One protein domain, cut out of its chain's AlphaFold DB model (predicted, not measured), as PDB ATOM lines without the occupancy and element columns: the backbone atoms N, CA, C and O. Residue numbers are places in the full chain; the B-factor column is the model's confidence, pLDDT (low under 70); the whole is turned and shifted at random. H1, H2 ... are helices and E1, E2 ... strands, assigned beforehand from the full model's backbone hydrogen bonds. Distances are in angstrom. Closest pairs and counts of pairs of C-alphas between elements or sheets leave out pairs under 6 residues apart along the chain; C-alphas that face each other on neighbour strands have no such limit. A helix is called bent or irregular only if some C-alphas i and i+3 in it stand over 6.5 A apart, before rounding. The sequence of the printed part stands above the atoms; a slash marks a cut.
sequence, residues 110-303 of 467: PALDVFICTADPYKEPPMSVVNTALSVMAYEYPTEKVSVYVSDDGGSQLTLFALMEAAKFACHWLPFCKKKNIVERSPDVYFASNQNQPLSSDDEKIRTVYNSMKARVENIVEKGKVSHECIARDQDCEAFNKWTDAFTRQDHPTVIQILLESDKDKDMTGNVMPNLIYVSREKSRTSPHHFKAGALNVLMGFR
ATOM      1  N   PRO A 110     186.080 156.344 273.584       94.81
ATOM      2  CA  PRO A 110     185.040 155.454 274.108       94.81
ATOM      3  C   PRO A 110     183.622 155.926 273.739       94.81
ATOM      4  O   PRO A 110     183.419 157.061 273.323       94.81
ATOM      5  N   ALA A 111     182.623 155.059 273.901       95.81
ATOM      6  CA  ALA A 111     181.227 155.496 273.876       95.81
ATOM      7  C   ALA A 111     180.915 156.374 275.103       95.81
ATOM      8  O   ALA A 111     181.488 156.178 276.179       95.81
ATOM      9  N   LEU A 112     180.016 157.343 274.933       95.81
ATOM     10  CA  LEU A 112     179.596 158.301 275.946       95.81
ATOM     11  C   LEU A 112     178.071 158.301 276.079       95.81
ATOM     12  O   LEU A 112     177.362 158.844 275.230       95.81
ATOM     13  N   ASP A 113     177.593 157.782 277.206       96.75
ATOM     14  CA  ASP A 113     176.187 157.857 277.593       96.75
ATOM     15  C   ASP A 113     175.968 159.024 278.561       96.75
ATOM     16  O   ASP A 113     176.637 159.142 279.593       96.75
ATOM     17  N   VAL A 114     175.020 159.903 278.236       96.44
ATOM     18  CA  VAL A 114     174.670 161.067 279.056       96.44
ATOM     19  C   VAL A 114     173.243 160.939 279.562       96.44
ATOM     20  O   VAL A 114     172.304 160.836 278.777       96.44
ATOM     21  N   PHE A 115     173.075 161.003 280.882       95.69
ATOM     22  CA  PHE A 115     171.779 160.870 281.545       95.69
ATOM     23  C   PHE A 115     171.254 162.227 282.019       95.69
ATOM     24  O   PHE A 115     171.876 162.896 282.845       95.69
ATOM     25  N   ILE A 116     170.072 162.607 281.541       96.25
ATOM     26  CA  ILE A 116     169.338 163.806 281.948       96.25
ATOM     27  C   ILE A 116     168.101 163.346 282.716       96.25
ATOM     28  O   ILE A 116     167.224 162.711 282.147       96.25
ATOM     29  N   CYS A 117     168.032 163.639 284.013       94.56
ATOM     30  CA  CYS A 117     166.880 163.275 284.840       94.56
ATOM     31  C   CYS A 117     165.931 164.462 284.987       94.56
ATOM     32  O   CYS A 117     166.380 165.565 285.297       94.56
ATOM     33  N   THR A 118     164.638 164.212 284.830       95.12
ATOM     34  CA  THR A 118     163.561 165.166 285.104       95.12
ATOM     35  C   THR A 118     162.424 164.473 285.850       95.12
ATOM     36  O   THR A 118     162.276 163.255 285.755       95.12
ATOM     37  N   ALA A 119     161.657 165.215 286.645       91.38
ATOM     38  CA  ALA A 119     160.603 164.636 287.475       91.38
ATOM     39  C   ALA A 119     159.242 165.332 287.372       91.38
ATOM     40  O   ALA A 119     158.225 164.694 287.657       91.38
ATOM     41  N   ASP A 120     159.203 166.625 287.050       91.88
ATOM     42  CA  ASP A 120     157.962 167.401 287.015       91.88
ATOM     43  C   ASP A 120     158.050 168.524 285.970       91.88
ATOM     44  O   ASP A 120     158.858 169.437 286.146       91.88
ATOM     45  N   PRO A 121     157.211 168.515 284.918       92.94
ATOM     46  CA  PRO A 121     157.291 169.488 283.828       92.94
ATOM     47  C   PRO A 121     156.928 170.920 284.248       92.94
ATOM     48  O   PRO A 121     157.218 171.858 283.515       92.94
ATOM     49  N   TYR A 122     156.291 171.135 285.400       92.00
ATOM     50  CA  TYR A 122     155.953 172.486 285.863       92.00
ATOM     51  C   TYR A 122     157.037 173.071 286.766       92.00
ATOM     52  O   TYR A 122     157.228 174.286 286.797       92.00
ATOM     53  N   LYS A 123     157.772 172.216 287.488       89.38
ATOM     54  CA  LYS A 123     158.937 172.634 288.290       89.38
ATOM     55  C   LYS A 123     160.216 172.688 287.463       89.38
ATOM     56  O   LYS A 123     161.078 173.525 287.711       89.38
ATOM     57  N   GLU A 124     160.320 171.809 286.478       91.06
ATOM     58  CA  GLU A 124     161.431 171.674 285.545       91.06
ATOM     59  C   GLU A 124     160.866 171.805 284.121       91.06
ATOM     60  O   GLU A 124     160.568 170.798 283.477       91.06
ATOM     61  N   PRO A 125     160.667 173.040 283.620       94.44
ATOM     62  CA  PRO A 125     159.995 173.273 282.346       94.44
ATOM     63  C   PRO A 125     160.610 172.450 281.204       94.44
ATOM     64  O   PRO A 125     161.840 172.471 281.068       94.44
ATOM     65  N   PRO A 126     159.812 171.798 280.331       96.94
ATOM     66  CA  PRO A 126     160.333 170.945 279.264       96.94
ATOM     67  C   PRO A 126     161.362 171.636 278.366       96.94
ATOM     68  O   PRO A 126     162.346 171.019 277.970       96.94
ATOM     69  N   MET A 127     161.214 172.943 278.119       97.19
ATOM     70  CA  MET A 127     162.207 173.722 277.370       97.19
ATOM     71  C   MET A 127     163.593 173.752 278.030       97.19
ATOM     72  O   MET A 127     164.601 173.783 277.326       97.19
ATOM     73  N   SER A 128     163.688 173.701 279.360       95.94
ATOM     74  CA  SER A 128     164.981 173.613 280.059       95.94
ATOM     75  C   SER A 128     165.660 172.264 279.804       95.94
ATOM     76  O   SER A 128     166.869 172.204 279.555       95.94
ATOM     77  N   VAL A 129     164.875 171.181 279.800       97.00
ATOM     78  CA  VAL A 129     165.344 169.823 279.484       97.00
ATOM     79  C   VAL A 129     165.790 169.741 278.022       97.00
ATOM     80  O   VAL A 129     166.887 169.263 277.745       97.00
ATOM     81  N   VAL A 130     164.997 170.296 277.099       98.06
ATOM     82  CA  VAL A 130     165.310 170.377 275.662       98.06
ATOM     83  C   VAL A 130     166.623 171.111 275.406       98.06
ATOM     84  O   VAL A 130     167.489 170.590 274.709       98.06
ATOM     85  N   ASN A 131     166.815 172.292 275.997       97.75
ATOM     86  CA  ASN A 131     168.054 173.052 275.828       97.75
ATOM     87  C   ASN A 131     169.278 172.302 276.373       97.75
ATOM     88  O   ASN A 131     170.356 172.360 275.781       97.75
ATOM     89  N   THR A 132     169.105 171.558 277.469       97.69
ATOM     90  CA  THR A 132     170.158 170.699 278.025       97.69
ATOM     91  C   THR A 132     170.489 169.548 277.074       97.69
ATOM     92  O   THR A 132     171.660 169.345 276.756       97.69
ATOM     93  N   ALA A 133     169.477 168.841 276.557       98.00
ATOM     94  CA  ALA A 133     169.660 167.743 275.608       98.00
ATOM     95  C   ALA A 133     170.348 168.213 274.316       98.00
ATOM     96  O   ALA A 133     171.350 167.631 273.910       98.00
ATOM     97  N   LEU A 134     169.889 169.322 273.726       98.06
ATOM     98  CA  LEU A 134     170.487 169.913 272.522       98.06
ATOM     99  C   LEU A 134     171.941 170.351 272.741       98.06
ATOM    100  O   LEU A 134     172.776 170.170 271.857       98.06
ATOM    101  N   SER A 135     172.257 170.893 273.920       97.25
ATOM    102  CA  SER A 135     173.626 171.269 274.288       97.25
ATOM    103  C   SER A 135     174.558 170.055 274.340       97.25
ATOM    104  O   SER A 135     175.668 170.111 273.806       97.25
ATOM    105  N   VAL A 136     174.095 168.950 274.937       96.75
ATOM    106  CA  VAL A 136     174.842 167.685 275.035       96.75
ATOM    107  C   VAL A 136     175.031 167.039 273.666       96.75
ATOM    108  O   VAL A 136     176.143 166.660 273.308       96.75
ATOM    109  N   MET A 137     173.969 166.960 272.865       97.00
ATOM    110  CA  MET A 137     174.023 166.390 271.516       97.00
ATOM    111  C   MET A 137     174.990 167.141 270.585       97.00
ATOM    112  O   MET A 137     175.494 166.569 269.624       97.00
ATOM    113  N   ALA A 138     175.263 168.418 270.868       96.62
ATOM    114  CA  ALA A 138     176.185 169.256 270.105       96.62
ATOM    115  C   ALA A 138     177.646 169.191 270.592       96.62
ATOM    116  O   ALA A 138     178.467 169.997 270.140       96.62
ATOM    117  N   TYR A 139     177.988 168.295 271.526       94.12
ATOM    118  CA  TYR A 139     179.360 168.132 272.019       94.12
ATOM    119  C   TYR A 139     180.365 167.899 270.883       94.12
ATOM    120  O   TYR A 139     180.059 167.297 269.855       94.12
ATOM    121  N   GLU A 140     181.598 168.372 271.084       91.12
ATOM    122  CA  GLU A 140     182.719 168.075 270.185       91.12
ATOM    123  C   GLU A 140     183.212 166.645 270.453       91.12
ATOM    124  O   GLU A 140     184.214 166.419 271.129       91.12
ATOM    125  N   TYR A 141     182.440 165.672 269.970       92.56
ATOM    126  CA  TYR A 141     182.685 164.241 270.114       92.56
ATOM    127  C   TYR A 141     182.195 163.493 268.860       92.56
ATOM    128  O   TYR A 141     181.301 164.005 268.172       92.56
ATOM    129  N   PRO A 142     182.741 162.302 268.537       92.50
ATOM    130  CA  PRO A 142     182.186 161.457 267.483       92.50
ATOM    131  C   PRO A 142     180.697 161.207 267.723       92.50
ATOM    132  O   PRO A 142     180.287 160.797 268.808       92.50
ATOM    133  N   THR A 143     179.884 161.534 266.726       92.38
ATOM    134  CA  THR A 143     178.430 161.661 266.881       92.38
ATOM    135  C   THR A 143     177.771 160.308 267.133       92.38
ATOM    136  O   THR A 143     176.914 160.185 268.000       92.38
ATOM    137  N   GLU A 144     178.273 159.278 266.466       92.06
ATOM    138  CA  GLU A 144     177.923 157.871 266.618       92.06
ATOM    139  C   GLU A 144     178.297 157.271 267.985       92.06
ATOM    140  O   GLU A 144     177.886 156.160 268.308       92.06
ATOM    141  N   LYS A 145     179.079 157.991 268.799       94.69
ATOM    142  CA  LYS A 145     179.502 157.551 270.136       94.69
ATOM    143  C   LYS A 145     178.771 158.256 271.266       94.69
ATOM    144  O   LYS A 145     179.007 157.906 272.416       94.69
ATOM    145  N   VAL A 146     177.925 159.242 270.968       96.56
ATOM    146  CA  VAL A 146     177.148 159.960 271.981       96.56
ATOM    147  C   VAL A 146     175.720 159.430 271.994       96.56
ATOM    148  O   VAL A 146     175.012 159.503 270.990       96.56
ATOM    149  N   SER A 147     175.278 158.971 273.161       97.44
ATOM    150  CA  SER A 147     173.882 158.616 273.412       97.44
ATOM    151  C   SER A 147     173.335 159.453 274.559       97.44
ATOM    152  O   SER A 147     173.904 159.499 275.649       97.44
ATOM    153  N   VAL A 148     172.216 160.133 274.324       98.19
ATOM    154  CA  VAL A 148     171.557 160.981 275.319       98.19
ATOM    155  C   VAL A 148     170.278 160.304 275.790       98.19
ATOM    156  O   VAL A 148     169.348 160.095 275.016       98.19
ATOM    157  N   TYR A 149     170.222 160.000 277.081       97.81
ATOM    158  CA  TYR A 149     169.081 159.386 277.745       97.81
ATOM    159  C   TYR A 149     168.383 160.422 278.619       97.81
ATOM    160  O   TYR A 149     168.955 160.913 279.594       97.81
ATOM    161  N   VAL A 150     167.129 160.729 278.310       97.69
ATOM    162  CA  VAL A 150     166.278 161.564 279.157       97.69
ATOM    163  C   VAL A 150     165.383 160.662 279.993       97.69
ATOM    164  O   VAL A 150     164.455 160.041 279.481       97.69
ATOM    165  N   SER A 151     165.686 160.579 281.287       96.00
ATOM    166  CA  SER A 151     164.922 159.819 282.267       96.00
ATOM    167  C   SER A 151     163.879 160.709 282.936       96.00
ATOM    168  O   SER A 151     164.222 161.606 283.705       96.00
ATOM    169  N   ASP A 152     162.609 160.461 282.639       95.75
ATOM    170  CA  ASP A 152     161.472 161.203 283.171       95.75
ATOM    171  C   ASP A 152     160.761 160.385 284.255       95.75
ATOM    172  O   ASP A 152     159.959 159.487 283.978       95.75
ATOM    173  N   ASP A 153     161.064 160.706 285.513       93.00
ATOM    174  CA  ASP A 153     160.431 160.103 286.687       93.00
ATOM    175  C   ASP A 153     158.963 160.546 286.828       93.00
ATOM    176  O   ASP A 153     158.205 159.932 287.574       93.00
ATOM    177  N   GLY A 154     158.538 161.606 286.137       90.88
ATOM    178  CA  GLY A 154     157.154 162.068 286.111       90.88
ATOM    179  C   GLY A 154     156.269 161.345 285.096       90.88
ATOM    180  O   GLY A 154     155.047 161.362 285.251       90.88
ATOM    181  N   GLY A 155     156.871 160.743 284.064       93.50
ATOM    182  CA  GLY A 155     156.152 160.161 282.929       93.50
ATOM    183  C   GLY A 155     155.310 161.202 282.191       93.50
ATOM    184  O   GLY A 155     154.144 160.967 281.891       93.50
ATOM    185  N   SER A 156     155.850 162.396 281.954       94.44
ATOM    186  CA  SER A 156     155.117 163.517 281.372       94.44
ATOM    187  C   SER A 156     155.067 163.440 279.846       94.44
ATOM    188  O   SER A 156     156.085 163.560 279.161       94.44
ATOM    189  N   GLN A 157     153.852 163.380 279.294       94.12
ATOM    190  CA  GLN A 157     153.629 163.545 277.853       94.12
ATOM    191  C   GLN A 157     154.166 164.887 277.320       94.12
ATOM    192  O   GLN A 157     154.594 164.963 276.172       94.12
ATOM    193  N   LEU A 158     154.189 165.943 278.147       95.25
ATOM    194  CA  LEU A 158     154.691 167.265 277.751       95.25
ATOM    195  C   LEU A 158     156.205 167.229 277.524       95.25
ATOM    196  O   LEU A 158     156.711 167.842 276.587       95.25
ATOM    197  N   THR A 159     156.920 166.481 278.367       96.50
ATOM    198  CA  THR A 159     158.366 166.282 278.251       96.50
ATOM    199  C   THR A 159     158.693 165.462 277.009       96.50
ATOM    200  O   THR A 159     159.563 165.862 276.239       96.50
ATOM    201  N   LEU A 160     157.969 164.359 276.772       95.94
ATOM    202  CA  LEU A 160     158.144 163.557 275.558       95.94
ATOM    203  C   LEU A 160     157.907 164.407 274.301       95.94
ATOM    204  O   LEU A 160     158.771 164.451 273.429       95.94
ATOM    205  N   PHE A 161     156.789 165.137 274.237       95.75
ATOM    206  CA  PHE A 161     156.486 166.026 273.114       95.75
ATOM    207  C   PHE A 161     157.596 167.060 272.884       95.75
ATOM    208  O   PHE A 161     158.054 167.239 271.757       95.75
ATOM    209  N   ALA A 162     158.083 167.700 273.949       97.00
ATOM    210  CA  ALA A 162     159.165 168.670 273.844       97.00
ATOM    211  C   ALA A 162     160.452 168.059 273.265       97.00
ATOM    212  O   ALA A 162     161.118 168.696 272.451       97.00
ATOM    213  N   LEU A 163     160.786 166.817 273.628       97.44
ATOM    214  CA  LEU A 163     161.951 166.115 273.085       97.44
ATOM    215  C   LEU A 163     161.763 165.677 271.630       97.44
ATOM    216  O   LEU A 163     162.724 165.703 270.868       97.44
ATOM    217  N   MET A 164     160.545 165.322 271.218       95.38
ATOM    218  CA  MET A 164     160.239 165.052 269.806       95.38
ATOM    219  C   MET A 164     160.428 166.307 268.952       95.38
ATOM    220  O   MET A 164     160.936 166.249 267.834       95.38
ATOM    221  N   GLU A 165     160.070 167.468 269.496       95.50
ATOM    222  CA  GLU A 165     160.330 168.749 268.849       95.50
ATOM    223  C   GLU A 165     161.807 169.137 268.858       95.50
ATOM    224  O   GLU A 165     162.327 169.619 267.848       95.50
ATOM    225  N   ALA A 166     162.515 168.826 269.943       97.12
ATOM    226  CA  ALA A 166     163.961 168.963 270.008       97.12
ATOM    227  C   ALA A 166     164.664 168.101 268.954       97.12
ATOM    228  O   ALA A 166     165.582 168.591 268.307       97.12
ATOM    229  N   ALA A 167     164.216 166.861 268.735       96.00
ATOM    230  CA  ALA A 167     164.774 165.964 267.726       96.00
ATOM    231  C   ALA A 167     164.684 166.569 266.316       96.00
ATOM    232  O   ALA A 167     165.668 166.574 265.577       96.00
ATOM    233  N   LYS A 168     163.543 167.180 265.970       94.81
ATOM    234  CA  LYS A 168     163.364 167.888 264.689       94.81
ATOM    235  C   LYS A 168     164.288 169.099 264.581       94.81
ATOM    236  O   LYS A 168     164.920 169.310 263.549       94.81
ATOM    237  N   PHE A 169     164.390 169.897 265.643       97.12
ATOM    238  CA  PHE A 169     165.265 171.068 265.658       97.12
ATOM    239  C   PHE A 169     166.758 170.699 265.648       97.12
ATOM    240  O   PHE A 169     167.560 171.418 265.045       97.12
ATOM    241  N   ALA A 170     167.143 169.568 266.245       97.25
ATOM    242  CA  ALA A 170     168.520 169.084 266.291       97.25
ATOM    243  C   ALA A 170     169.119 168.928 264.884       97.25
ATOM    244  O   ALA A 170     170.264 169.331 264.669       97.25
ATOM    245  N   CYS A 171     168.324 168.487 263.899       95.69
ATOM    246  CA  CYS A 171     168.732 168.392 262.490       95.69
ATOM    247  C   CYS A 171     169.259 169.715 261.907       95.69
ATOM    248  O   CYS A 171     170.041 169.706 260.954       95.69
ATOM    249  N   HIS A 172     168.822 170.851 262.461       96.38
ATOM    250  CA  HIS A 172     169.278 172.191 262.096       96.38
ATOM    251  C   HIS A 172     170.378 172.699 263.037       96.38
ATOM    252  O   HIS A 172     171.351 173.305 262.587       96.38
ATOM    253  N   TRP A 173     170.224 172.461 264.342       97.00
ATOM    254  CA  TRP A 173     171.090 173.010 265.384       97.00
ATOM    255  C   TRP A 173     172.487 172.386 265.408       97.00
ATOM    256  O   TRP A 173     173.480 173.111 265.442       97.00
ATOM    257  N   LEU A 174     172.588 171.056 265.345       96.31
ATOM    258  CA  LEU A 174     173.869 170.350 265.454       96.31
ATOM    259  C   LEU A 174     174.866 170.724 264.341       96.31
ATOM    260  O   LEU A 174     175.996 171.109 264.672       96.31
ATOM    261  N   PRO A 175     174.500 170.688 263.040       95.38
ATOM    262  CA  PRO A 175     175.417 171.112 261.982       95.38
ATOM    263  C   PRO A 175     175.749 172.605 262.072       95.38
ATOM    264  O   PRO A 175     176.874 173.003 261.769       95.38
ATOM    265  N   PHE A 176     174.813 173.437 262.537       95.06
ATOM    266  CA  PHE A 176     175.054 174.860 262.762       95.06
ATOM    267  C   PHE A 176     176.101 175.104 263.865       95.06
ATOM    268  O   PHE A 176     177.050 175.860 263.640       95.06
ATOM    269  N   CYS A 177     176.002 174.408 265.005       95.50
ATOM    270  CA  CYS A 177     177.010 174.458 266.067       95.50
ATOM    271  C   CYS A 177     178.390 174.028 265.576       95.50
ATOM    272  O   CYS A 177     179.370 174.714 265.866       95.50
ATOM    273  N   LYS A 178     178.466 172.933 264.807       92.94
ATOM    274  CA  LYS A 178     179.723 172.437 264.229       92.94
ATOM    275  C   LYS A 178     180.322 173.444 263.242       92.94
ATOM    276  O   LYS A 178     181.483 173.814 263.385       92.94
ATOM    277  N   LYS A 179     179.526 173.951 262.290       92.88
ATOM    278  CA  LYS A 179     179.960 174.917 261.258       92.88
ATOM    279  C   LYS A 179     180.525 176.203 261.863       92.88
ATOM    280  O   LYS A 179     181.499 176.742 261.348       92.88
ATOM    281  N   LYS A 180     179.901 176.708 262.930       91.69
ATOM    282  CA  LYS A 180     180.295 177.966 263.583       91.69
ATOM    283  C   LYS A 180     181.234 177.792 264.772       91.69
ATOM    284  O   LYS A 180     181.598 178.791 265.384       91.69
ATOM    285  N   ASN A 181     181.617 176.556 265.098       92.00
ATOM    286  CA  ASN A 181     182.393 176.222 266.289       92.00
ATOM    287  C   ASN A 181     181.799 176.854 267.566       92.00
ATOM    288  O   ASN A 181     182.487 177.535 268.326       92.00
ATOM    289  N   ILE A 182     180.485 176.687 267.758       91.56
ATOM    290  CA  ILE A 182     179.758 177.300 268.873       91.56
ATOM    291  C   ILE A 182     180.203 176.684 270.195       91.56
ATOM    292  O   ILE A 182     180.178 175.469 270.398       91.56
ATOM    293  N   VAL A 183     180.563 177.573 271.113       88.50
ATOM    294  CA  VAL A 183     181.146 177.241 272.407       88.50
ATOM    295  C   VAL A 183     180.059 177.116 273.491       88.50
ATOM    296  O   VAL A 183     180.085 176.174 274.291       88.50
ATOM    297  N   GLU A 184     179.053 177.998 273.483       90.44
ATOM    298  CA  GLU A 184     177.805 177.906 274.257       90.44
ATOM    299  C   GLU A 184     176.728 177.158 273.457       90.44
ATOM    300  O   GLU A 184     176.007 177.738 272.651       90.44
ATOM    301  N   ARG A 185     176.611 175.847 273.675       94.81
ATOM    302  CA  ARG A 185     175.777 174.956 272.844       94.81
ATOM    303  C   ARG A 185     174.301 174.882 273.242       94.81
ATOM    304  O   ARG A 185     173.517 174.264 272.526       94.81
ATOM    305  N   SER A 186     173.917 175.495 274.360       95.81
ATOM    306  CA  SER A 186     172.508 175.659 274.731       95.81
ATOM    307  C   SER A 186     171.888 176.758 273.858       95.81
ATOM    308  O   SER A 186     172.343 177.902 273.957       95.81
ATOM    309  N   PRO A 187     170.873 176.456 273.023       95.62
ATOM    310  CA  PRO A 187     170.262 177.447 272.140       95.62
ATOM    311  C   PRO A 187     169.740 178.673 272.893       95.62
ATOM    312  O   PRO A 187     169.995 179.800 272.478       95.62
ATOM    313  N   ASP A 188     169.060 178.469 274.027       94.75
ATOM    314  CA  ASP A 188     168.518 179.567 274.836       94.75
ATOM    315  C   ASP A 188     169.617 180.525 275.312       94.75
ATOM    316  O   ASP A 188     169.498 181.736 275.152       94.75
ATOM    317  N   VAL A 189     170.737 179.980 275.805       92.94
ATOM    318  CA  VAL A 189     171.885 180.771 276.282       92.94
ATOM    319  C   VAL A 189     172.598 181.465 275.122       92.94
ATOM    320  O   VAL A 189     172.931 182.648 275.226       92.94
ATOM    321  N   TYR A 190     172.809 180.759 274.007       92.50
ATOM    322  CA  TYR A 190     173.439 181.310 272.807       92.50
ATOM    323  C   TYR A 190     172.642 182.494 272.253       92.50
ATOM    324  O   TYR A 190     173.192 183.575 272.034       92.50
ATOM    325  N   PHE A 191     171.332 182.323 272.064       91.56
ATOM    326  CA  PHE A 191     170.487 183.381 271.521       91.56
ATOM    327  C   PHE A 191     170.241 184.511 272.517       91.56
ATOM    328  O   PHE A 191     170.130 185.650 272.075       91.56
ATOM    329  N   ALA A 192     170.192 184.241 273.827       89.12
ATOM    330  CA  ALA A 192     170.115 185.280 274.856       89.12
ATOM    331  C   ALA A 192     171.377 186.158 274.887       89.12
ATOM    332  O   ALA A 192     171.278 187.380 274.962       89.12
ATOM    333  N   SER A 193     172.559 185.550 274.763       84.19
ATOM    334  CA  SER A 193     173.838 186.275 274.783       84.19
ATOM    335  C   SER A 193     174.043 187.142 273.534       84.19
ATOM    336  O   SER A 193     174.647 188.208 273.608       84.19
ATOM    337  N   ASN A 194     173.491 186.715 272.393       78.12
ATOM    338  CA  ASN A 194     173.654 187.380 271.098       78.12
ATOM    339  C   ASN A 194     172.477 188.291 270.703       78.12
ATOM    340  O   ASN A 194     172.397 188.711 269.551       78.12
ATOM    341  N   GLN A 195     171.559 188.628 271.621       71.88
ATOM    342  CA  GLN A 195     170.380 189.451 271.289       71.88
ATOM    343  C   GLN A 195     170.726 190.835 270.721       71.88
ATOM    344  O   GLN A 195     169.958 191.361 269.919       71.88
ATOM    345  N   ASN A 196     171.873 191.397 271.112       68.19
ATOM    346  CA  ASN A 196     172.280 192.765 270.774       68.19
ATOM    347  C   ASN A 196     173.338 192.843 269.660       68.19
ATOM    348  O   ASN A 196     173.872 193.921 269.406       68.19
ATOM    349  N   GLN A 197     173.675 191.722 269.014       71.69
ATOM    350  CA  GLN A 197     174.648 191.687 267.918       71.69
ATOM    351  C   GLN A 197     173.943 191.481 266.569       71.69
ATOM    352  O   GLN A 197     172.944 190.763 266.515       71.69
ATOM    353  N   PRO A 198     174.443 192.083 265.471       70.50
ATOM    354  CA  PRO A 198     173.925 191.805 264.138       70.50
ATOM    355  C   PRO A 198     174.155 190.327 263.803       70.50
ATOM    356  O   PRO A 198     175.288 189.866 263.669       70.50
ATOM    357  N   LEU A 199     173.056 189.584 263.710       72.69
ATOM    358  CA  LEU A 199     173.040 188.161 263.394       72.69
ATOM    359  C   LEU A 199     173.225 187.978 261.882       72.69
ATOM    360  O   LEU A 199     172.711 188.752 261.078       72.69
ATOM    361  N   SER A 200     173.967 186.948 261.473       81.19
ATOM    362  CA  SER A 200     174.011 186.584 260.054       81.19
ATOM    363  C   SER A 200     172.646 186.048 259.606       81.19
ATOM    364  O   SER A 200     171.885 185.525 260.421       81.19
ATOM    365  N   SER A 201     172.355 186.080 258.300       85.06
ATOM    366  CA  SER A 201     171.115 185.489 257.756       85.06
ATOM    367  C   SER A 201     170.919 184.021 258.179       85.06
ATOM    368  O   SER A 201     169.791 183.587 258.408       85.06
ATOM    369  N   ASP A 202     172.008 183.259 258.334       84.56
ATOM    370  CA  ASP A 202     171.960 181.881 258.836       84.56
ATOM    371  C   ASP A 202     171.542 181.826 260.319       84.56
ATOM    372  O   ASP A 202     170.738 180.972 260.690       84.56
ATOM    373  N   ASP A 203     172.031 182.738 261.170       87.44
ATOM    374  CA  ASP A 203     171.633 182.790 262.586       87.44
ATOM    375  C   ASP A 203     170.149 183.135 262.744       87.44
ATOM    376  O   ASP A 203     169.464 182.535 263.568       87.44
ATOM    377  N   GLU A 204     169.646 184.092 261.962       89.00
ATOM    378  CA  GLU A 204     168.244 184.519 262.016       89.00
ATOM    379  C   GLU A 204     167.292 183.390 261.622       89.00
ATOM    380  O   GLU A 204     166.266 183.180 262.278       89.00
ATOM    381  N   LYS A 205     167.656 182.606 260.598       92.12
ATOM    382  CA  LYS A 205     166.900 181.415 260.195       92.12
ATOM    383  C   LYS A 205     166.835 180.404 261.336       92.12
ATOM    384  O   LYS A 205     165.741 179.998 261.718       92.12
ATOM    385  N   ILE A 206     167.976 180.040 261.926       94.50
ATOM    386  CA  ILE A 206     168.013 179.063 263.027       94.50
ATOM    387  C   ILE A 206     167.281 179.597 264.264       94.50
ATOM    388  O   ILE A 206     166.525 178.856 264.889       94.50
ATOM    389  N   ARG A 207     167.423 180.891 264.582       93.56
ATOM    390  CA  ARG A 207     166.685 181.557 265.666       93.56
ATOM    391  C   ARG A 207     165.177 181.492 265.443       93.56
ATOM    392  O   ARG A 207     164.430 181.253 266.387       93.56
ATOM    393  N   THR A 208     164.725 181.675 264.206       94.06
ATOM    394  CA  THR A 208     163.304 181.583 263.842       94.06
ATOM    395  C   THR A 208     162.774 180.169 264.064       94.06
ATOM    396  O   THR A 208     161.725 180.003 264.686       94.06
ATOM    397  N   VAL A 209     163.522 179.147 263.633       95.81
ATOM    398  CA  VAL A 209     163.146 177.742 263.862       95.81
ATOM    399  C   VAL A 209     163.135 177.415 265.363       95.81
ATOM    400  O   VAL A 209     162.169 176.824 265.842       95.81
ATOM    401  N   TYR A 210     164.142 177.862 266.124       96.88
ATOM    402  CA  TYR A 210     164.191 177.688 267.581       96.88
ATOM    403  C   TYR A 210     162.985 178.330 268.276       96.88
ATOM    404  O   TYR A 210     162.318 177.682 269.079       96.88
ATOM    405  N   ASN A 211     162.667 179.582 267.943       95.94
ATOM    406  CA  ASN A 211     161.534 180.296 268.531       95.94
ATOM    407  C   ASN A 211     160.195 179.636 268.175       95.94
ATOM    408  O   ASN A 211     159.304 179.574 269.017       95.94
ATOM    409  N   SER A 212     160.057 179.114 266.952       96.31
ATOM    410  CA  SER A 212     158.869 178.364 266.537       96.31
ATOM    411  C   SER A 212     158.706 177.067 267.338       96.31
ATOM    412  O   SER A 212     157.616 176.784 267.839       96.31
ATOM    413  N   MET A 213     159.793 176.309 267.523       96.19
ATOM    414  CA  MET A 213     159.817 175.124 268.385       96.19
ATOM    415  C   MET A 213     159.444 175.488 269.829       96.19
ATOM    416  O   MET A 213     158.530 174.887 270.392       96.19
ATOM    417  N   LYS A 214     160.102 176.505 270.400       96.94
ATOM    418  CA  LYS A 214     159.875 176.989 271.768       96.94
ATOM    419  C   LYS A 214     158.413 177.373 271.998       96.94
ATOM    420  O   LYS A 214     157.793 176.840 272.911       96.94
ATOM    421  N   ALA A 215     157.839 178.189 271.114       96.06
ATOM    422  CA  ALA A 215     156.445 178.615 271.211       96.06
ATOM    423  C   ALA A 215     155.458 177.438 271.146       96.06
ATOM    424  O   ALA A 215     154.449 177.427 271.851       96.06
ATOM    425  N   ARG A 216     155.736 176.420 270.322       94.38
ATOM    426  CA  ARG A 216     154.894 175.216 270.247       94.38
ATOM    427  C   ARG A 216     154.952 174.384 271.523       94.38
ATOM    428  O   ARG A 216     153.908 173.929 271.983       94.38
ATOM    429  N   VAL A 217     156.142 174.205 272.094       95.25
ATOM    430  CA  VAL A 217     156.314 173.495 273.368       95.25
ATOM    431  C   VAL A 217     155.627 174.253 274.503       95.25
ATOM    432  O   VAL A 217     154.858 173.652 275.245       95.25
ATOM    433  N   GLU A 218     155.841 175.564 274.611       95.75
ATOM    434  CA  GLU A 218     155.245 176.401 275.661       95.75
ATOM    435  C   GLU A 218     153.711 176.411 275.584       95.75
ATOM    436  O   GLU A 218     153.055 176.172 276.593       95.75
ATOM    437  N   ASN A 219     153.128 176.534 274.387       94.31
ATOM    438  CA  ASN A 219     151.676 176.446 274.184       94.31
ATOM    439  C   ASN A 219     151.096 175.093 274.648       94.31
ATOM    440  O   ASN A 219     150.027 175.029 275.250       94.31
ATOM    441  N   ILE A 220     151.801 173.986 274.402       92.50
ATOM    442  CA  ILE A 220     151.365 172.657 274.860       92.50
ATOM    443  C   ILE A 220     151.477 172.514 276.377       92.50
ATOM    444  O   ILE A 220     150.596 171.918 277.000       92.50
ATOM    445  N   VAL A 221     152.519 173.086 276.978       93.75
ATOM    446  CA  VAL A 221     152.673 173.122 278.436       93.75
ATOM    447  C   VAL A 221     151.556 173.944 279.080       93.75
ATOM    448  O   VAL A 221     150.972 173.488 280.059       93.75
ATOM    449  N   GLU A 222     151.194 175.091 278.501       93.31
ATOM    450  CA  GLU A 222     150.065 175.915 278.956       93.31
ATOM    451  C   GLU A 222     148.722 175.181 278.845       93.31
ATOM    452  O   GLU A 222     147.894 175.258 279.752       93.31
ATOM    453  N   LYS A 223     148.510 174.419 277.764       91.56
ATOM    454  CA  LYS A 223     147.321 173.566 277.599       91.56
ATOM    455  C   LYS A 223     147.299 172.367 278.552       91.56
ATOM    456  O   LYS A 223     146.235 171.795 278.779       91.56
ATOM    457  N   GLY A 224     148.455 171.934 279.058       89.69
ATOM    458  CA  GLY A 224     148.606 170.799 279.975       89.69
ATOM    459  C   GLY A 224     148.367 169.411 279.360       89.69
ATOM    460  O   GLY A 224     148.513 168.402 280.054       89.69
ATOM    461  N   LYS A 225     148.025 169.321 278.066       87.19
ATOM    462  CA  LYS A 225     147.791 168.055 277.354       87.19
ATOM    463  C   LYS A 225     148.265 168.127 275.905       87.19
ATOM    464  O   LYS A 225     148.116 169.152 275.244       87.19
ATOM    465  N   VAL A 226     148.802 167.012 275.411       86.88
ATOM    466  CA  VAL A 226     149.172 166.840 274.000       86.88
ATOM    467  C   VAL A 226     147.947 166.315 273.248       86.88
ATOM    468  O   VAL A 226     147.400 165.277 273.614       86.88
ATOM    469  N   SER A 227     147.478 167.037 272.228       78.94
ATOM    470  CA  SER A 227     146.415 166.560 271.330       78.94
ATOM    471  C   SER A 227     147.006 165.975 270.046       78.94
ATOM    472  O   SER A 227     148.063 166.417 269.594       78.94
ATOM    473  N   HIS A 228     146.302 165.018 269.429       72.88
ATOM    474  CA  HIS A 228     146.731 164.386 268.172       72.88
ATOM    475  C   HIS A 228     146.959 165.399 267.039       72.88
ATOM    476  O   HIS A 228     147.883 165.238 266.256       72.88
ATOM    477  N   GLU A 229     146.195 166.495 267.004       67.06
ATOM    478  CA  GLU A 229     146.355 167.581 266.022       67.06
ATOM    479  C   GLU A 229     147.723 168.281 266.093       67.06
ATOM    480  O   GLU A 229     148.169 168.891 265.124       67.06
ATOM    481  N   CYS A 230     148.397 168.220 267.244       65.56
ATOM    482  CA  CYS A 230     149.687 168.875 267.447       65.56
ATOM    483  C   CYS A 230     150.870 168.027 266.955       65.56
ATOM    484  O   CYS A 230     152.007 168.515 266.935       65.56
ATOM    485  N   ILE A 231     150.613 166.773 266.576       73.44
ATOM    486  CA  ILE A 231     151.612 165.785 266.188       73.44
ATOM    487  C   ILE A 231     151.534 165.588 264.672       73.44
ATOM    488  O   ILE A 231     150.494 165.255 264.119       73.44
ATOM    489  N   ALA A 232     152.651 165.817 263.981       63.03
ATOM    490  CA  ALA A 232     152.677 165.841 262.517       63.03
ATOM    491  C   ALA A 232     152.799 164.454 261.855       63.03
ATOM    492  O   ALA A 232     152.591 164.349 260.650       63.03
ATOM    493  N   ARG A 233     153.202 163.413 262.597       65.62
ATOM    494  CA  ARG A 233     153.422 162.056 262.071       65.62
ATOM    495  C   ARG A 233     152.540 161.057 262.812       65.62
ATOM    496  O   ARG A 233     152.520 161.053 264.036       65.62
ATOM    497  N   ASP A 234     151.898 160.152 262.084       61.72
ATOM    498  CA  ASP A 234     151.017 159.145 262.695       61.72
ATOM    499  C   ASP A 234     151.777 158.177 263.621       61.72
ATOM    500  O   ASP A 234     151.279 157.818 264.683       61.72
ATOM    501  N   GLN A 235     153.028 157.836 263.292       62.97
ATOM    502  CA  GLN A 235     153.907 157.039 264.167       62.97
ATOM    503  C   GLN A 235     154.211 157.747 265.497       62.97
ATOM    504  O   GLN A 235     154.285 157.109 266.545       62.97
ATOM    505  N   ASP A 236     154.334 159.075 265.466       72.62
ATOM    506  CA  ASP A 236     154.556 159.884 266.661       72.62
ATOM    507  C   ASP A 236     153.289 159.910 267.536       72.62
ATOM    508  O   ASP A 236     153.393 159.955 268.760       72.62
ATOM    509  N   CYS A 237     152.091 159.834 266.936       74.19
ATOM    510  CA  CYS A 237     150.818 159.746 267.661       74.19
ATOM    511  C   CYS A 237     150.703 158.446 268.464       74.19
ATOM    512  O   CYS A 237     150.215 158.473 269.595       74.19
ATOM    513  N   GLU A 238     151.177 157.323 267.915       78.88
ATOM    514  CA  GLU A 238     151.129 156.026 268.596       78.88
ATOM    515  C   GLU A 238     151.918 156.023 269.911       78.88
ATOM    516  O   GLU A 238     151.509 155.371 270.877       78.88
ATOM    517  N   ALA A 239     153.003 156.803 269.994       82.38
ATOM    518  CA  ALA A 239     153.790 156.940 271.217       82.38
ATOM    519  C   ALA A 239     152.948 157.457 272.399       82.38
ATOM    520  O   ALA A 239     153.180 157.039 273.538       82.38
ATOM    521  N   PHE A 240     151.945 158.303 272.132       89.25
ATOM    522  CA  PHE A 240     151.084 158.908 273.151       89.25
ATOM    523  C   PHE A 240     149.898 158.036 273.568       89.25
ATOM    524  O   PHE A 240     149.304 158.297 274.612       89.25
ATOM    525  N   ASN A 241     149.604 156.946 272.852       87.44
ATOM    526  CA  ASN A 241     148.501 156.035 273.193       87.44
ATOM    527  C   ASN A 241     148.651 155.394 274.586       87.44
ATOM    528  O   ASN A 241     147.679 154.905 275.159       87.44
ATOM    529  N   LYS A 242     149.866 155.401 275.153       88.19
ATOM    530  CA  LYS A 242     150.136 154.923 276.517       88.19
ATOM    531  C   LYS A 242     149.564 155.844 277.604       88.19
ATOM    532  O   LYS A 242     149.284 155.362 278.698       88.19
ATOM    533  N   TRP A 243     149.365 157.132 277.318       91.19
ATOM    534  CA  TRP A 243     148.807 158.113 278.255       91.19
ATOM    535  C   TRP A 243     147.274 158.064 278.264       91.19
ATOM    536  O   TRP A 243     146.590 158.938 277.734       91.19
ATOM    537  N   THR A 244     146.740 157.008 278.873       89.06
ATOM    538  CA  THR A 244     145.300 156.854 279.130       89.06
ATOM    539  C   THR A 244     144.855 157.686 280.338       89.06
ATOM    540  O   THR A 244     145.687 158.178 281.099       89.06
ATOM    541  N   ASP A 245     143.546 157.793 280.582       86.12
ATOM    542  CA  ASP A 245     143.008 158.501 281.761       86.12
ATOM    543  C   ASP A 245     143.457 157.885 283.104       86.12
ATOM    544  O   ASP A 245     143.408 158.546 284.141       86.12
ATOM    545  N   ALA A 246     143.918 156.630 283.099       89.81
ATOM    546  CA  ALA A 246     144.479 155.961 284.272       89.81
ATOM    547  C   ALA A 246     145.967 156.282 284.506       89.81
ATOM    548  O   ALA A 246     146.483 156.000 285.588       89.81
ATOM    549  N   PHE A 247     146.663 156.862 283.520       93.44
ATOM    550  CA  PHE A 247     148.078 157.204 283.632       93.44
ATOM    551  C   PHE A 247     148.251 158.355 284.623       93.44
ATOM    552  O   PHE A 247     147.799 159.478 284.400       93.44
ATOM    553  N   THR A 248     148.960 158.099 285.718       91.50
ATOM    554  CA  THR A 248     149.275 159.115 286.727       91.50
ATOM    555  C   THR A 248     150.756 159.084 287.056       91.50
ATOM    556  O   THR A 248     151.397 158.055 286.908       91.50
ATOM    557  N   ARG A 249     151.303 160.176 287.600       89.31
ATOM    558  CA  ARG A 249     152.715 160.259 288.024       89.31
ATOM    559  C   ARG A 249     153.139 159.170 289.028       89.31
ATOM    560  O   ARG A 249     154.327 158.907 289.196       89.31
ATOM    561  N   GLN A 250     152.187 158.581 289.749       90.12
ATOM    562  CA  GLN A 250     152.427 157.529 290.740       90.12
ATOM    563  C   GLN A 250     152.038 156.130 290.243       90.12
ATOM    564  O   GLN A 250     152.284 155.157 290.953       90.12
ATOM    565  N   ASP A 251     151.399 156.025 289.078       92.56
ATOM    566  CA  ASP A 251     150.858 154.772 288.555       92.56
ATOM    567  C   ASP A 251     150.812 154.816 287.029       92.56
ATOM    568  O   ASP A 251     149.942 155.472 286.446       92.56
ATOM    569  N   HIS A 252     151.798 154.189 286.393       93.75
ATOM    570  CA  HIS A 252     151.919 154.152 284.945       93.75
ATOM    571  C   HIS A 252     152.880 153.052 284.467       93.75
ATOM    572  O   HIS A 252     153.853 152.739 285.159       93.75
ATOM    573  N   PRO A 253     152.666 152.492 283.259       94.31
ATOM    574  CA  PRO A 253     153.585 151.522 282.676       94.31
ATOM    575  C   PRO A 253     154.905 152.174 282.241       94.31
ATOM    576  O   PRO A 253     155.029 153.399 282.148       94.31
ATOM    577  N   THR A 254     155.885 151.334 281.906       94.06
ATOM    578  CA  THR A 254     157.143 151.784 281.296       94.06
ATOM    579  C   THR A 254     156.900 152.403 279.914       94.06
ATOM    580  O   THR A 254     156.238 151.824 279.041       94.06
ATOM    581  N   VAL A 255     157.512 153.562 279.671       94.19
ATOM    582  CA  VAL A 255     157.546 154.221 278.365       94.19
ATOM    583  C   VAL A 255     158.991 154.411 277.931       94.19
ATOM    584  O   VAL A 255     159.752 155.111 278.583       94.19
ATOM    585  N   ILE A 256     159.368 153.801 276.811       95.19
ATOM    586  CA  ILE A 256     160.665 154.008 276.166       95.19
ATOM    587  C   ILE A 256     160.379 154.436 274.733       95.19
ATOM    588  O   ILE A 256     159.569 153.790 274.067       95.19
ATOM    589  N   GLN A 257     161.003 155.526 274.295       95.00
ATOM    590  CA  GLN A 257     160.912 156.023 272.925       95.00
ATOM    591  C   GLN A 257     162.304 156.397 272.426       95.00
ATOM    592  O   GLN A 257     163.016 157.159 273.081       95.00
ATOM    593  N   ILE A 258     162.685 155.859 271.270       95.12
ATOM    594  CA  ILE A 258     163.906 156.246 270.561       95.12
ATOM    595  C   ILE A 258     163.500 157.367 269.611       95.12
ATOM    596  O   ILE A 258     162.724 157.146 268.687       95.12
ATOM    597  N   LEU A 259     163.955 158.583 269.900       94.69
ATOM    598  CA  LEU A 259     163.571 159.788 269.167       94.69
ATOM    599  C   LEU A 259     164.522 160.088 268.014       94.69
ATOM    600  O   LEU A 259     164.093 160.664 267.022       94.69
ATOM    601  N   LEU A 260     165.794 159.727 268.180       95.50
ATOM    602  CA  LEU A 260     166.832 159.768 267.156       95.50
ATOM    603  C   LEU A 260     167.734 158.549 267.319       95.50
ATOM    604  O   LEU A 260     168.103 158.213 268.449       95.50
ATOM    605  N   GLU A 261     168.108 157.933 266.205       94.25
ATOM    606  CA  GLU A 261     168.984 156.766 266.151       94.25
ATOM    607  C   GLU A 261     170.162 157.010 265.199       94.25
ATOM    608  O   GLU A 261     169.997 157.434 264.055       94.25
ATOM    609  N   SER A 262     171.375 156.746 265.679       90.12
ATOM    610  CA  SER A 262     172.622 157.128 265.007       90.12
ATOM    611  C   SER A 262     172.905 156.423 263.682       90.12
ATOM    612  O   SER A 262     173.628 156.959 262.843       90.12
ATOM    613  N   ASP A 263     172.328 155.249 263.453       86.75
ATOM    614  CA  ASP A 263     172.463 154.484 262.215       86.75
ATOM    615  C   ASP A 263     171.388 154.830 261.168       86.75
ATOM    616  O   ASP A 263     171.590 154.568 259.977       86.75
ATOM    617  N   LYS A 264     170.272 155.449 261.578       91.06
ATOM    618  CA  LYS A 264     169.130 155.759 260.699       91.06
ATOM    619  C   LYS A 264     168.971 157.243 260.417       91.06
ATOM    620  O   LYS A 264     168.780 157.630 259.261       91.06
ATOM    621  N   ASP A 265     169.044 158.072 261.449       93.38
ATOM    622  CA  ASP A 265     168.707 159.481 261.348       93.38
ATOM    623  C   ASP A 265     169.915 160.330 260.954       93.38
ATOM    624  O   ASP A 265     171.025 160.204 261.482       93.38
ATOM    625  N   LYS A 266     169.678 161.236 260.004       94.44
ATOM    626  CA  LYS A 266     170.689 162.146 259.468       94.44
ATOM    627  C   LYS A 266     170.246 163.592 259.609       94.44
ATOM    628  O   LYS A 266     169.066 163.908 259.464       94.44
ATOM    629  N   ASP A 267     171.207 164.470 259.860       93.56
ATOM    630  CA  ASP A 267     170.982 165.907 259.864       93.56
ATOM    631  C   ASP A 267     170.746 166.444 258.439       93.56
ATOM    632  O   ASP A 267     170.874 165.730 257.439       93.56
ATOM    633  N   MET A 268     170.429 167.737 258.318       92.25
ATOM    634  CA  MET A 268     170.199 168.361 257.007       92.25
ATOM    635  C   MET A 268     171.418 168.343 256.069       92.25
ATOM    636  O   MET A 268     171.277 168.609 254.878       92.25
ATOM    637  N   THR A 269     172.614 168.075 256.595       91.88
ATOM    638  CA  THR A 269     173.854 167.961 255.819       91.88
ATOM    639  C   THR A 269     174.188 166.514 255.448       91.88
ATOM    640  O   THR A 269     175.179 166.276 254.761       91.88
ATOM    641  N   GLY A 270     173.351 165.550 255.850       92.25
ATOM    642  CA  GLY A 270     173.519 164.127 255.573       92.25
ATOM    643  C   GLY A 270     174.438 163.391 256.553       92.25
ATOM    644  O   GLY A 270     174.747 162.223 256.308       92.25
ATOM    645  N   ASN A 271     174.863 164.033 257.646       92.81
ATOM    646  CA  ASN A 271     175.675 163.398 258.685       92.81
ATOM    647  C   ASN A 271     174.788 162.662 259.692       92.81
ATOM    648  O   ASN A 271     173.675 163.101 259.969       92.81
ATOM    649  N   VAL A 272     175.295 161.567 260.261       94.94
ATOM    650  CA  VAL A 272     174.615 160.825 261.336       94.94
ATOM    651  C   VAL A 272     174.371 161.708 262.561       94.94
ATOM    652  O   VAL A 272     175.133 162.646 262.813       94.94
ATOM    653  N   MET A 273     173.323 161.404 263.328       95.75
ATOM    654  CA  MET A 273     172.965 162.128 264.554       95.75
ATOM    655  C   MET A 273     173.219 161.299 265.825       95.75
ATOM    656  O   MET A 273     173.284 160.078 265.747       95.75
ATOM    657  N   PRO A 274     173.398 161.925 267.005       97.06
ATOM    658  CA  PRO A 274     173.498 161.189 268.264       97.06
ATOM    659  C   PRO A 274     172.188 160.472 268.588       97.06
ATOM    660  O   PRO A 274     171.114 160.953 268.215       97.06
ATOM    661  N   ASN A 275     172.257 159.393 269.369       97.69
ATOM    662  CA  ASN A 275     171.035 158.768 269.868       97.69
ATOM    663  C   ASN A 275     170.343 159.700 270.874       97.69
ATOM    664  O   ASN A 275     170.997 160.252 271.765       97.69
ATOM    665  N   LEU A 276     169.020 159.833 270.775       97.94
ATOM    666  CA  LEU A 276     168.193 160.521 271.767       97.94
ATOM    667  C   LEU A 276     167.084 159.578 272.226       97.94
ATOM    668  O   LEU A 276     166.185 159.248 271.456       97.94
ATOM    669  N   ILE A 277     167.144 159.151 273.485       97.31
ATOM    670  CA  ILE A 277     166.239 158.156 274.055       97.31
ATOM    671  C   ILE A 277     165.465 158.779 275.213       97.31
ATOM    672  O   ILE A 277     166.052 159.283 276.169       97.31
ATOM    673  N   TYR A 278     164.139 158.708 275.159       97.44
ATOM    674  CA  TYR A 278     163.264 159.011 276.286       97.44
ATOM    675  C   TYR A 278     162.953 157.735 277.064       97.44
ATOM    676  O   TYR A 278     162.569 156.722 276.476       97.44
ATOM    677  N   VAL A 279     163.089 157.794 278.388       96.31
ATOM    678  CA  VAL A 279     162.818 156.678 279.294       96.31
ATOM    679  C   VAL A 279     161.986 157.164 280.470       96.31
ATOM    680  O   VAL A 279     162.414 158.012 281.244       96.31
ATOM    681  N   SER A 280     160.828 156.554 280.673       95.12
ATOM    682  CA  SER A 280     160.047 156.660 281.896       95.12
ATOM    683  C   SER A 280     159.801 155.259 282.436       95.12
ATOM    684  O   SER A 280     159.212 154.411 281.766       95.12
ATOM    685  N   ARG A 281     160.328 154.987 283.628       93.75
ATOM    686  CA  ARG A 281     160.217 153.674 284.278       93.75
ATOM    687  C   ARG A 281     158.792 153.424 284.760       93.75
ATOM    688  O   ARG A 281     158.107 154.368 285.128       93.75
ATOM    689  N   GLU A 282     158.385 152.166 284.848       93.56
ATOM    690  CA  GLU A 282     157.117 151.812 285.487       93.56
ATOM    691  C   GLU A 282     157.042 152.317 286.936       93.56
ATOM    692  O   GLU A 282     158.010 152.240 287.707       93.56
ATOM    693  N   LYS A 283     155.862 152.812 287.304       92.94
ATOM    694  CA  LYS A 283     155.495 153.144 288.677       92.94
ATOM    695  C   LYS A 283     154.168 152.497 289.015       92.94
ATOM    696  O   LYS A 283     153.264 152.462 288.192       92.94
ATOM    697  N   SER A 284     154.056 152.038 290.255       91.94
ATOM    698  CA  SER A 284     152.814 151.520 290.810       91.94
ATOM    699  C   SER A 284     152.645 152.016 292.235       91.94
ATOM    700  O   SER A 284     153.605 152.056 293.005       91.94
ATOM    701  N   ARG A 285     151.406 152.314 292.627       89.06
ATOM    702  CA  ARG A 285     151.069 152.748 293.995       89.06
ATOM    703  C   ARG A 285     151.366 151.692 295.059       89.06
ATOM    704  O   ARG A 285     151.450 152.026 296.237       89.06
ATOM    705  N   THR A 286     151.488 150.430 294.654       91.00
ATOM    706  CA  THR A 286     151.765 149.297 295.546       91.00
ATOM    707  C   THR A 286     153.254 149.107 295.822       91.00
ATOM    708  O   THR A 286     153.609 148.428 296.783       91.00
ATOM    709  N   SER A 287     154.122 149.703 295.000       85.88
ATOM    710  CA  SER A 287     155.566 149.502 295.060       85.88
ATOM    711  C   SER A 287     156.270 150.799 295.462       85.88
ATOM    712  O   SER A 287     156.108 151.814 294.779       85.88
ATOM    713  N   PRO A 288     157.063 150.807 296.550       84.19
ATOM    714  CA  PRO A 288     157.825 151.988 296.929       84.19
ATOM    715  C   PRO A 288     158.852 152.322 295.844       84.19
ATOM    716  O   PRO A 288     159.371 151.440 295.157       84.19
ATOM    717  N   HIS A 289     159.163 153.606 295.689       83.12
ATOM    718  CA  HIS A 289     160.081 154.060 294.653       83.12
ATOM    719  C   HIS A 289     161.090 155.077 295.185       83.12
ATOM    720  O   HIS A 289     160.751 155.960 295.961       83.12
ATOM    721  N   HIS A 290     162.325 155.037 294.685       83.31
ATOM    722  CA  HIS A 290     163.421 155.865 295.204       83.31
ATOM    723  C   HIS A 290     163.768 157.071 294.317       83.31
ATOM    724  O   HIS A 290     164.944 157.324 294.070       83.31
ATOM    725  N   PHE A 291     162.759 157.800 293.823       84.19
ATOM    726  CA  PHE A 291     162.908 159.038 293.033       84.19
ATOM    727  C   PHE A 291     164.086 158.974 292.036       84.19
ATOM    728  O   PHE A 291     164.142 158.065 291.205       84.19
ATOM    729  N   LYS A 292     165.060 159.887 292.163       82.56
ATOM    730  CA  LYS A 292     166.249 159.976 291.311       82.56
ATOM    731  C   LYS A 292     167.137 158.733 291.396       82.56
ATOM    732  O   LYS A 292     167.574 158.250 290.357       82.56
ATOM    733  N   ALA A 293     167.376 158.185 292.588       82.19
ATOM    734  CA  ALA A 293     168.149 156.953 292.736       82.19
ATOM    735  C   ALA A 293     167.477 155.779 292.002       82.19
ATOM    736  O   ALA A 293     168.144 155.011 291.320       82.19
ATOM    737  N   GLY A 294     166.150 155.666 292.093       82.38
ATOM    738  CA  GLY A 294     165.371 154.657 291.373       82.38
ATOM    739  C   GLY A 294     165.434 154.843 289.857       82.38
ATOM    740  O   GLY A 294     165.648 153.873 289.137       82.38
ATOM    741  N   ALA A 295     165.307 156.085 289.378       83.12
ATOM    742  CA  ALA A 295     165.436 156.422 287.961       83.12
ATOM    743  C   ALA A 295     166.828 156.072 287.406       83.12
ATOM    744  O   ALA A 295     166.939 155.397 286.386       83.12
ATOM    745  N   LEU A 296     167.893 156.437 288.125       85.06
ATOM    746  CA  LEU A 296     169.268 156.114 287.742       85.06
ATOM    747  C   LEU A 296     169.603 154.622 287.898       85.06
ATOM    748  O   LEU A 296     170.469 154.124 287.186       85.06
ATOM    749  N   ASN A 297     168.923 153.886 288.782       85.19
ATOM    750  CA  ASN A 297     169.121 152.441 288.945       85.19
ATOM    751  C   ASN A 297     168.641 151.621 287.762       85.19
ATOM    752  O   ASN A 297     169.236 150.589 287.472       85.19
ATOM    753  N   VAL A 298     167.604 152.093 287.075       82.88
ATOM    754  CA  VAL A 298     167.145 151.478 285.825       82.88
ATOM    755  C   VAL A 298     168.195 151.636 284.715       82.88
ATOM    756  O   VAL A 298     168.202 150.849 283.775       82.88
ATOM    757  N   LEU A 299     169.096 152.619 284.832       81.56
ATOM    758  CA  LEU A 299     170.069 152.969 283.794       81.56
ATOM    759  C   LEU A 299     171.498 152.483 284.102       81.56
ATOM    760  O   LEU A 299     172.139 151.917 283.226       81.56
ATOM    761  N   MET A 300     172.010 152.695 285.323       81.75
ATOM    762  CA  MET A 300     173.409 152.400 285.691       81.75
ATOM    763  C   MET A 300     173.613 151.782 287.084       81.75
ATOM    764  O   MET A 300     174.515 150.964 287.254       81.75
ATOM    765  N   GLY A 301     172.820 152.176 288.090       80.75
ATOM    766  CA  GLY A 301     172.987 151.739 289.487       80.75
ATOM    767  C   GLY A 301     173.558 152.809 290.440       80.75
ATOM    768  O   GLY A 301     174.583 153.436 290.195       80.75
ATOM    769  N   PHE A 302     172.881 152.988 291.567       87.50
ATOM    770  CA  PHE A 302     172.969 154.026 292.595       87.50
ATOM    771  C   PHE A 302     172.529 153.410 293.930       87.50
ATOM    772  O   PHE A 302     171.656 152.535 293.995       87.50
ATOM    773  N   ARG A 303     173.139 153.850 295.031       87.38
ATOM    774  CA  ARG A 303     172.881 153.265 296.352       87.38
ATOM    775  C   ARG A 303     171.744 153.978 297.067       87.38
ATOM    776  O   ARG A 303     171.758 155.195 297.205       87.38
TER     777      ARG A 303
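Overview. This is residues 110 to 303 of the 467 residues of an uncharacterized protein of Fagus sylvatica (UniProt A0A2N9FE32). Look first for a small four-stranded sheet with helices H1 and H2 packed over one face, and the long helix H4 packed on these two, farther out from the sheet. The short H3 packs on H1, while the short H5 and H6 only graze the sheet. The printed part has 194 residues, with six named helices and four named strands in the order E1 H1 E2 H2 H3 H4 H5 E3 E4 H6; the sheet runs E1, E2, E4, E3 and is mixed. The class is mixed, helices and strands. The whole is compact, with a radius of gyration of the C-alphas of 17.0 A and spans of 56 by 40 by 31 A.

Along the chain. Find C-alpha 112 at (179.596, 158.301, 275.946), where E1 begins; it covers residues 112 to 118 and runs 19.7 A. Beside it is E2, residues 146 to 152, 19.3 A long. Then look for E4, residues 275 to 280, and E3, residues 255 to 260, which are 16.4 A and 15.6 A long. H1 takes residues 126 to 137 over 16.4 A. H2, residues 157 to 180, is the longest helix by residues and runs 33.5 A; it has a kink of 50 degrees near residue 169 and is neither bent nor irregular, but only just: C-alphas 171 and 174 are 6.2 A apart. H4 runs 33.2 A from C-alpha 201 at (171.115, 185.489, 257.756) to C-alpha 223. The shorter helices are H3, residues 187 to 193, H5, residues 234 to 240, and H6, residues 291 to 297, which ends at C-alpha 297 at (169.121, 152.441, 288.945).

Arrangement. Start in the sheet, where E1 and E2 are parallel; N 114 and O 147 are within hydrogen-bond range at 2.8 A. E2 and E4 are parallel too, with N 150 and O 277 at 2.8 A. E4 and E3 are antiparallel and form a hairpin, with N 257 and O 278 at 2.9 A. E1 with H1 and E2 makes a strand-helix-strand unit, two parallel neighbour strands with a helix between, and its crossover is right-handed. H1 and H2 are on the same face of the sheet, making two layers, helices over a sheet, at heights over the sheet of 9.0 A and 7.9 A. H1, H2 and H4 form a bundle, a group of three helices. H1 is the hub, touching H2, H3 and H4. H1 touches H2, closest at the C-alphas of Pro 126 and Thr 159, 5.2 A, at a steep tilt of 38 degrees, only just past shallow. H2 touches H4 at a shallow tilt of 9 degrees, opposite ways; the closest C-alphas, of Ala 162 and Val 217, are 5.6 A apart. With residues 131 to 135 alone, H1 touches H3, about perpendicular at 86 degrees; the closest C-alphas, of Asn 131 and Pro 187, are 6.1 A apart. H5 grazes the sheet with residues 236 to 240, and H6 with residues 292 to 296; these two helices are apart. In H1, H3, H4 and H6 every O i to N i+4 pair is within hydrogen-bond range; H2 has 17 of 20, and H5 has 1 of 3 beside 4 of 4 O i to N i+3 pairs.

Size, cuts and confidence. The C-alphas of Pro 198 and Thr 286 are the two farthest apart, at 57.3 A. The printed part has no cut. Look for the long links at residues 241 to 254, from H5 to E3, and at residues 261 to 274, from E3 to E4. The mean pLDDT of the printed part is 90.7; it is under 70 at residue 196, residues 229 to 230 and residues 232 to 235.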